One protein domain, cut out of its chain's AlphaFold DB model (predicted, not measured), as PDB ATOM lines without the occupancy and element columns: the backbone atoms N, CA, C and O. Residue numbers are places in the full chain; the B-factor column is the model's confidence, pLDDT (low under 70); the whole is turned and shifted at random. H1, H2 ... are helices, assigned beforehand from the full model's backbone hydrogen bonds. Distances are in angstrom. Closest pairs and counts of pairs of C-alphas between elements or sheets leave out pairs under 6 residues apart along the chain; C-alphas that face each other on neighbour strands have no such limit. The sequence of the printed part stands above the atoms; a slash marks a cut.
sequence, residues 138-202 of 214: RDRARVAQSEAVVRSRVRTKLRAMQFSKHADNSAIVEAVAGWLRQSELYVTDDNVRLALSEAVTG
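What this domain is: This is residues 138 to 202 of the 214 residues of an uncharacterized protein of Roseicitreum antarcticum (UniProt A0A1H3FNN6). Three crossed helices, the later part of H1 with H3 and H4, make a compact body together with the short H2, and the first part of the long H1, residues 138 to 146, sticks out from it as an arm. H3 crosses H1, H4 crosses H3 and meets H1 near Asp 189, and the short H2 sits by the last residues of H1. The 65 printed residues hold four named helices, H1 to H4 in order, and no named strand; the class is all helix. The whole is compact, with a radius of gyration of the C-alphas of 11.3 A, yet elongated, spanning 36 by 20 by 19 A.

Where its parts are: H1, residues 138 to 160, begins at C-alpha 138 (16.201, -15.224, 27.811) and is 32.7 A long from first to last C-alpha. H2, residues 164 to 167, measures 4.9 A. H3, residues 170 to 182, measures 18.0 A. H4, residues 189 to 201, measures 18.4 A and ends at C-alpha 201 (37.460, -28.660, 53.159).

How they stand to each other: H1 touches H2 with residues 154 to 159 alone; their closest C-alphas, of Arg 155 and Ala 167, are 4.8 A apart. H1 touches H3, closest at the C-alphas of Arg 151 and Ala 177, 5.6 A, at a steep tilt of 67 degrees, opposite ways. H1 touches H4 at the C-alphas of Lys 157 and Asp 189, the closest, 6.3 A, about perpendicular at 85 degrees. H2 and H3 only just touch, only at the corner, with 3 pairs of C-alphas within 8 A; the closest are those of His 166 and Ile 172, 6.1 A. H3 touches H4, closest at the C-alphas of Val 176 and Ala 195, 5.2 A, at 67 degrees, only just a steep tilt, opposite ways. H2 and H4 are apart. In H1, H3 and H4 every O i to N i+4 pair is within hydrogen-bond range; H2 is too short for such a pair.

The domain as a whole: The C-alphas of Arg 138 and Gln 162, the two farthest apart, are 36.1 A apart. The printed part has no cut. The links H1 to H2 and H2 to H3 are tight, and H3 to H4 is short. Residues 201 to 202 have pLDDT under 70; the mean of the printed part is 92.8.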
ATOM      1  N   ARG A 138      16.053 -16.352  26.875       88.00
ATOM      2  CA  ARG A 138      16.201 -15.224  27.811       88.00
ATOM      3  C   ARG A 138      16.336 -15.672  29.262       88.00
ATOM      4  O   ARG A 138      17.134 -15.097  29.992       88.00
ATOM      5  N   ASP A 139      15.582 -16.682  29.676       88.19
ATOM      6  CA  ASP A 139      15.627 -17.194  31.045       88.19
ATOM      7  C   ASP A 139      16.982 -17.860  31.332       88.19
ATOM      8  O   ASP A 139      17.607 -17.550  32.344       88.19
ATOM      9  N   ARG A 140      17.513 -18.656  30.390       88.31
ATOM     10  CA  ARG A 140      18.877 -19.210  30.471       88.31
ATOM     11  C   ARG A 140      19.938 -18.111  30.521       88.31
ATOM     12  O   ARG A 140      20.824 -18.155  31.371       88.31
ATOM     13  N   ALA A 141      19.825 -17.099  29.659       90.38
ATOM     14  CA  ALA A 141      20.752 -15.968  29.646       90.38
ATOM     15  C   ALA A 141      20.719 -15.185  30.968       90.38
ATOM     16  O   ALA A 141      21.770 -14.826  31.495       90.38
ATOM     17  N   ARG A 142      19.529 -14.970  31.546       89.94
ATOM     18  CA  ARG A 142      19.365 -14.297  32.841       89.94
ATOM     19  C   ARG A 142      20.014 -15.092  33.972       89.94
ATOM     20  O   ARG A 142      20.680 -14.497  34.816       89.94
ATOM     21  N   VAL A 143      19.848 -16.416  33.984       89.38
ATOM     22  CA  VAL A 143      20.495 -17.290  34.976       89.38
ATOM     23  C   VAL A 143      22.018 -17.206  34.853       89.38
ATOM     24  O   VAL A 143      22.681 -16.905  35.843       89.38
ATOM     25  N   ALA A 144      22.566 -17.353  33.644       90.88
ATOM     26  CA  ALA A 144      24.007 -17.252  33.405       90.88
ATOM     27  C   ALA A 144      24.570 -15.866  33.778       90.88
ATOM     28  O   ALA A 144      25.639 -15.756  34.383       90.88
ATOM     29  N   GLN A 145      23.839 -14.791  33.465       92.69
ATOM     30  CA  GLN A 145      24.214 -13.433  33.853       92.69
ATOM     31  C   GLN A 145      24.210 -13.270  35.378       92.69
ATOM     32  O   GLN A 145      25.157 -12.717  35.937       92.69
ATOM     33  N   SER A 146      23.179 -13.775  36.057       90.50
ATOM     34  CA  SER A 146      23.095 -13.760  37.519       90.50
ATOM     35  C   SER A 146      24.278 -14.500  38.151       90.50
ATOM     36  O   SER A 146      24.919 -13.981  39.064       90.50
ATOM     37  N   GLU A 147      24.635 -15.674  37.630       91.94
ATOM     38  CA  GLU A 147      25.802 -16.447  38.074       91.94
ATOM     39  C   GLU A 147      27.116 -15.691  37.869       91.94
ATOM     40  O   GLU A 147      27.969 -15.656  38.758       91.94
ATOM     41  N   ALA A 148      27.289 -15.042  36.715       94.25
ATOM     42  CA  ALA A 148      28.460 -14.215  36.444       94.25
ATOM     43  C   ALA A 148      28.574 -13.035  37.427       94.25
ATOM     44  O   ALA A 148      29.666 -12.756  37.927       94.25
ATOM     45  N   VAL A 149      27.454 -12.381  37.760       95.69
ATOM     46  CA  VAL A 149      27.414 -11.293  38.751       95.69
ATOM     47  C   VAL A 149      27.810 -11.798  40.139       95.69
ATOM     48  O   VAL A 149      28.631 -11.158  40.799       95.69
ATOM     49  N   VAL A 150      27.290 -12.949  40.575       95.38
ATOM     50  CA  VAL A 150      27.665 -13.552  41.866       95.38
ATOM     51  C   VAL A 150      29.158 -13.882  41.894       95.38
ATOM     52  O   VAL A 150      29.847 -13.446  42.815       95.38
ATOM     53  N   ARG A 151      29.698 -14.548  40.861       96.75
ATOM     54  CA  ARG A 151      31.139 -14.857  40.761       96.75
ATOM     55  C   ARG A 151      32.009 -13.598  40.796       96.75
ATOM     56  O   ARG A 151      33.044 -13.578  41.459       96.75
ATOM     57  N   SER A 152      31.588 -12.536  40.108       97.25
ATOM     58  CA  SER A 152      32.280 -11.242  40.130       97.25
ATOM     59  C   SER A 152      32.317 -10.646  41.543       97.25
ATOM     60  O   SER A 152      33.386 -10.282  42.034       97.25
ATOM     61  N   ARG A 153      31.175 -10.638  42.246       97.44
ATOM     62  CA  ARG A 153      31.083 -10.157  43.634       97.44
ATOM     63  C   ARG A 153      31.948 -10.979  44.588       97.44
ATOM     64  O   ARG A 153      32.684 -10.393  45.375       97.44
ATOM     65  N   VAL A 154      31.913 -12.309  44.479       97.25
ATOM     66  CA  VAL A 154      32.762 -13.219  45.266       97.25
ATOM     67  C   VAL A 154      34.241 -12.894  45.054       97.25
ATOM     68  O   VAL A 154      34.967 -12.712  46.028       97.25
ATOM     69  N   ARG A 155      34.686 -12.731  43.802       97.88
ATOM     70  CA  ARG A 155      36.076 -12.366  43.489       97.88
ATOM     71  C   ARG A 155      36.483 -11.047  44.143       97.88
ATOM     72  O   ARG A 155      37.553 -10.972  44.745       97.88
ATOM     73  N   THR A 156      35.633 -10.024  44.060       97.94
ATOM     74  CA  THR A 156      35.882  -8.727  44.704       97.94
ATOM     75  C   THR A 156      36.006  -8.871  46.221       97.94
ATOM     76  O   THR A 156      36.945  -8.330  46.801       97.94
ATOM     77  N   LYS A 157      35.117  -9.637  46.865       97.50
ATOM     78  CA  LYS A 157      35.166  -9.875  48.314       97.50
ATOM     79  C   LYS A 157      36.407 -10.661  48.740       97.50
ATOM     80  O   LYS A 157      37.074 -10.263  49.689       97.50
ATOM     81  N   LEU A 158      36.778 -11.714  48.008       96.69
ATOM     82  CA  LEU A 158      38.006 -12.472  48.270       96.69
ATOM     83  C   LEU A 158      39.252 -11.583  48.175       96.69
ATOM     84  O   LEU A 158      40.102 -11.642  49.059       96.69
ATOM     85  N   ARG A 159      39.343 -10.714  47.157       96.75
ATOM     86  CA  ARG A 159      40.449  -9.746  47.033       96.75
ATOM     87  C   ARG A 159      40.471  -8.742  48.184       96.75
ATOM     88  O   ARG A 159      41.537  -8.497  48.740       96.75
ATOM     89  N   ALA A 160      39.313  -8.203  48.569       96.19
ATOM     90  CA  ALA A 160      39.203  -7.260  49.684       96.19
ATOM     91  C   ALA A 160      39.651  -7.878  51.022       96.19
ATOM     92  O   ALA A 160      40.285  -7.210  51.830       96.19
ATOM     93  N   MET A 161      39.388  -9.171  51.224       95.62
ATOM     94  CA  MET A 161      39.822  -9.937  52.397       95.62
ATOM     95  C   MET A 161      41.234 -10.533  52.262       95.62
ATOM     96  O   MET A 161      41.601 -11.412  53.035       95.62
ATOM     97  N   GLN A 162      42.021 -10.090  51.275       94.88
ATOM     98  CA  GLN A 162      43.393 -10.546  51.017       94.88
ATOM     99  C   GLN A 162      43.537 -12.033  50.625       94.88
ATOM    100  O   GLN A 162      44.641 -12.576  50.596       94.88
ATOM    101  N   PHE A 163      42.456 -12.692  50.201       94.19
ATOM    102  CA  PHE A 163      42.475 -14.042  49.628       94.19
ATOM    103  C   PHE A 163      42.734 -14.030  48.108       94.19
ATOM    104  O   PHE A 163      42.085 -14.760  47.355       94.19
ATOM    105  N   SER A 164      43.691 -13.230  47.625       93.62
ATOM    106  CA  SER A 164      43.924 -13.012  46.182       93.62
ATOM    107  C   SER A 164      44.182 -14.305  45.397       93.62
ATOM    108  O   SER A 164      43.599 -14.495  44.335       93.62
ATOM    109  N   LYS A 165      44.939 -15.260  45.963       93.19
ATOM    110  CA  LYS A 165      45.183 -16.575  45.333       93.19
ATOM    111  C   LYS A 165      43.892 -17.365  45.068       93.19
ATOM    112  O   LYS A 165      43.796 -18.063  44.065       93.19
ATOM    113  N   HIS A 166      42.902 -17.251  45.954       93.12
ATOM    114  CA  HIS A 166      41.597 -17.896  45.794       93.12
ATOM    115  C   HIS A 166      40.731 -17.134  44.787       93.12
ATOM    116  O   HIS A 166      40.018 -17.744  44.000       93.12
ATOM    117  N   ALA A 167      40.831 -15.802  44.771       94.25
ATOM    118  CA  ALA A 167      40.107 -14.941  43.839       94.25
ATOM    119  C   ALA A 167      40.525 -15.146  42.368       94.25
ATOM    120  O   ALA A 167      39.700 -14.994  41.459       94.25
ATOM    121  N   ASP A 168      41.794 -15.487  42.143       94.56
ATOM    122  CA  ASP A 168      42.350 -15.758  40.815       94.56
ATOM    123  C   ASP A 168      42.131 -17.217  40.369       94.56
ATOM    124  O   ASP A 168      42.287 -17.538  39.192       94.56
ATOM    125  N   ASN A 169      41.694 -18.099  41.277       94.81
ATOM    126  CA  ASN A 169      41.324 -19.474  40.957       94.81
ATOM    127  C   ASN A 169      39.824 -19.573  40.622       94.81
ATOM    128  O   ASN A 169      38.968 -19.575  41.509       94.81
ATOM    129  N   SER A 170      39.502 -19.698  39.332       93.88
ATOM    130  CA  SER A 170      38.116 -19.783  38.850       93.88
ATOM    131  C   SER A 170      37.319 -20.935  39.465       93.88
ATOM    132  O   SER A 170      36.149 -20.730  39.773       93.88
ATOM    133  N   ALA A 171      37.938 -22.094  39.721       93.44
ATOM    134  CA  ALA A 171      37.247 -23.241  40.309       93.44
ATOM    135  C   ALA A 171      36.818 -22.969  41.760       93.44
ATOM    136  O   ALA A 171      35.723 -23.341  42.169       93.44
ATOM    137  N   ILE A 172      37.647 -22.254  42.531       94.19
ATOM    138  CA  ILE A 172      37.308 -21.857  43.906       94.19
ATOM    139  C   ILE A 172      36.205 -20.798  43.898       94.19
ATOM    140  O   ILE A 172      35.250 -20.897  44.663       94.19
ATOM    141  N   VAL A 173      36.293 -19.805  43.007       96.06
ATOM    142  CA  VAL A 173      35.238 -18.789  42.854       96.06
ATOM    143  C   VAL A 173      33.905 -19.430  42.457       96.06
ATOM    144  O   VAL A 173      32.861 -19.017  42.957       96.06
ATOM    145  N   GLU A 174      33.930 -20.439  41.585       95.44
ATOM    146  CA  GLU A 174      32.749 -21.208  41.187       95.44
ATOM    147  C   GLU A 174      32.178 -22.037  42.334       95.44
ATOM    148  O   GLU A 174      30.975 -21.963  42.573       95.44
ATOM    149  N   ALA A 175      33.019 -22.742  43.094       94.69
ATOM    150  CA  ALA A 175      32.587 -23.512  44.259       94.69
ATOM    151  C   ALA A 175      31.941 -22.618  45.331       94.69
ATOM    152  O   ALA A 175      30.843 -22.906  45.801       94.69
ATOM    153  N   VAL A 176      32.571 -21.484  45.655       96.12
ATOM    154  CA  VAL A 176      32.049 -20.506  46.623       96.12
ATOM    155  C   VAL A 176      30.729 -19.895  46.143       96.12
ATOM    156  O   VAL A 176      29.762 -19.832  46.899       96.12
ATOM    157  N   ALA A 177      30.658 -19.458  44.880       95.69
ATOM    158  CA  ALA A 177      29.432 -18.902  44.308       95.69
ATOM    159  C   ALA A 177      28.294 -19.936  44.259       95.69
ATOM    160  O   ALA A 177      27.141 -19.594  44.528       95.69
ATOM    161  N   GLY A 178      28.620 -21.190  43.936       94.25
ATOM    162  CA  GLY A 178      27.688 -22.311  43.931       94.25
ATOM    163  C   GLY A 178      27.133 -22.601  45.322       94.25
ATOM    164  O   GLY A 178      25.917 -22.667  45.481       94.25
ATOM    165  N   TRP A 179      28.004 -22.681  46.333       95.25
ATOM    166  CA  TRP A 179      27.611 -22.933  47.722       95.25
ATOM    167  C   TRP A 179      26.700 -21.832  48.275       95.25
ATOM    168  O   TRP A 179      25.657 -22.128  48.857       95.25
ATOM    169  N   LEU A 180      27.033 -20.557  48.025       94.94
ATOM    170  CA  LEU A 180      26.201 -19.424  48.446       94.94
ATOM    171  C   LEU A 180      24.802 -19.488  47.833       94.94
ATOM    172  O   LEU A 180      23.819 -19.223  48.516       94.94
ATOM    173  N   ARG A 181      24.701 -19.864  46.555       91.50
ATOM    174  CA  ARG A 181      23.411 -19.979  45.869       91.50
ATOM    175  C   ARG A 181      22.591 -21.164  46.368       91.50
ATOM    176  O   ARG A 181      21.393 -21.007  46.556       91.50
ATOM    177  N   GLN A 182      23.219 -22.322  46.562       92.25
ATOM    178  CA  GLN A 182      22.553 -23.515  47.098       92.25
ATOM    179  C   GLN A 182      22.052 -23.293  48.528       92.25
ATOM    180  O   GLN A 182      21.007 -23.814  48.892       92.25
ATOM    181  N   SER A 183      22.776 -22.483  49.301       93.44
ATOM    182  CA  SER A 183      22.418 -22.123  50.675       93.44
ATOM    183  C   SER A 183      21.507 -20.891  50.765       93.44
ATOM    184  O   SER A 183      21.202 -20.449  51.867       93.44
ATOM    185  N   GLU A 184      21.109 -20.302  49.628       92.62
ATOM    186  CA  GLU A 184      20.298 -19.074  49.543       92.62
ATOM    187  C   GLU A 184      20.881 -17.869  50.317       92.62
ATOM    188  O   GLU A 184      20.162 -17.000  50.812       92.62
ATOM    189  N   LEU A 185      22.212 -17.779  50.401       93.88
ATOM    190  CA  LEU A 185      22.921 -16.748  51.157       93.88
ATOM    191  C   LEU A 185      23.365 -15.568  50.283       93.88
ATOM    192  O   LEU A 185      23.860 -15.717  49.162       93.88
ATOM    193  N   TYR A 186      23.265 -14.358  50.841       94.38
ATOM    194  CA  TYR A 186      23.800 -13.148  50.218       94.38
ATOM    195  C   TYR A 186      25.335 -13.135  50.205       94.38
ATOM    196  O   TYR A 186      25.991 -13.669  51.100       94.38
ATOM    197  N   VAL A 187      25.916 -12.445  49.217       95.88
ATOM    198  CA  VAL A 187      27.373 -12.273  49.079       95.88
ATOM    199  C   VAL A 187      27.886 -11.211  50.062       95.88
ATOM    200  O   VAL A 187      28.110 -10.055  49.694       95.88
ATOM    201  N   THR A 188      28.051 -11.605  51.322       97.19
ATOM    202  CA  THR A 188      28.679 -10.820  52.397       97.19
ATOM    203  C   THR A 188      30.067 -11.370  52.724       97.19
ATOM    204  O   THR A 188      30.415 -12.471  52.305       97.19
ATOM    205  N   ASP A 189      30.879 -10.610  53.457       96.75
ATOM    206  CA  ASP A 189      32.249 -11.020  53.799       96.75
ATOM    207  C   ASP A 189      32.245 -12.317  54.623       96.75
ATOM    208  O   ASP A 189      32.964 -13.258  54.287       96.75
ATOM    209  N   ASP A 190      31.369 -12.404  55.626       96.12
ATOM    210  CA  ASP A 190      31.242 -13.576  56.498       96.12
ATOM    211  C   ASP A 190      30.742 -14.808  55.740       96.12
ATOM    212  O   ASP A 190      31.334 -15.882  55.847       96.12
ATOM    213  N   ASN A 191      29.719 -14.646  54.895       96.75
ATOM    214  CA  ASN A 191      29.199 -15.751  54.093       96.75
ATOM    215  C   ASN A 191      30.235 -16.236  53.073       96.75
ATOM    216  O   ASN A 191      30.341 -17.434  52.839       96.75
ATOM    217  N   VAL A 192      31.027 -15.335  52.478       96.44
ATOM    218  CA  VAL A 192      32.108 -15.717  51.556       96.44
ATOM    219  C   VAL A 192      33.224 -16.457  52.294       96.44
ATOM    220  O   VAL A 192      33.769 -17.404  51.734       96.44
ATOM    221  N   ARG A 193      33.564 -16.078  53.533       95.00
ATOM    222  CA  ARG A 193      34.541 -16.821  54.351       95.00
ATOM    223  C   ARG A 193      34.047 -18.220  54.690       95.00
ATOM    224  O   ARG A 193      34.803 -19.168  54.510       95.00
ATOM    225  N   LEU A 194      32.794 -18.332  55.127       94.62
ATOM    226  CA  LEU A 194      32.160 -19.614  55.431       94.62
ATOM    227  C   LEU A 194      32.107 -20.506  54.182       94.62
ATOM    228  O   LEU A 194      32.567 -21.641  54.193       94.62
ATOM    229  N   ALA A 195      31.644 -19.957  53.062       94.19
ATOM    230  CA  ALA A 195      31.605 -20.667  51.789       94.19
ATOM    231  C   ALA A 195      33.005 -21.097  51.317       94.19
ATOM    232  O   ALA A 195      33.163 -22.169  50.742       94.19
ATOM    233  N   LEU A 196      34.032 -20.272  51.555       94.44
ATOM    234  CA  LEU A 196      35.417 -20.600  51.225       94.44
ATOM    235  C   LEU A 196      35.953 -21.741  52.094       94.44
ATOM    236  O   LEU A 196      36.609 -22.630  51.555       94.44
ATOM    237  N   SER A 197      35.688 -21.738  53.405       91.31
ATOM    238  CA  SER A 197      36.122 -22.833  54.276       91.31
ATOM    239  C   SER A 197      35.484 -24.150  53.857       91.31
ATOM    240  O   SER A 197      36.207 -25.134  53.721       91.31
ATOM    241  N   GLU A 198      34.185 -24.150  53.550       89.94
ATOM    242  CA  GLU A 198      33.465 -25.330  53.055       89.94
ATOM    243  C   GLU A 198      33.999 -25.797  51.690       89.94
ATOM    244  O   GLU A 198      34.270 -26.979  51.487       89.94
ATOM    245  N   ALA A 199      34.249 -24.873  50.757       80.88
ATOM    246  CA  ALA A 199      34.775 -25.204  49.430       80.88
ATOM    247  C   ALA A 199      36.207 -25.773  49.458       80.88
ATOM    248  O   ALA A 199      36.587 -26.531  48.566       80.88
ATOM    249  N   VAL A 200      37.016 -25.405  50.459       75.38
ATOM    250  CA  VAL A 200      38.401 -25.880  50.620       75.38
ATOM    251  C   VAL A 200      38.475 -27.186  51.426       75.38
ATOM    252  O   VAL A 200      39.408 -27.963  51.220       75.38
ATOM    253  N   THR A 201      37.512 -27.446  52.316       68.31
ATOM    254  CA  THR A 201      37.460 -28.660  53.159       68.31
ATOM    255  C   THR A 201      36.565 -29.774  52.612       68.31
ATOM    256  O   THR A 201      36.727 -30.924  53.023       68.31
ATOM    257  N   GLY A 202      35.672 -29.480  51.663       58.53
ATOM    258  CA  GLY A 202      34.848 -30.484  50.990       58.53
ATOM    259  C   GLY A 202      35.675 -31.533  50.224       58.53
ATOM    260  O   GLY A 202      36.816 -31.267  49.829       58.53
TER     261      GLY A 202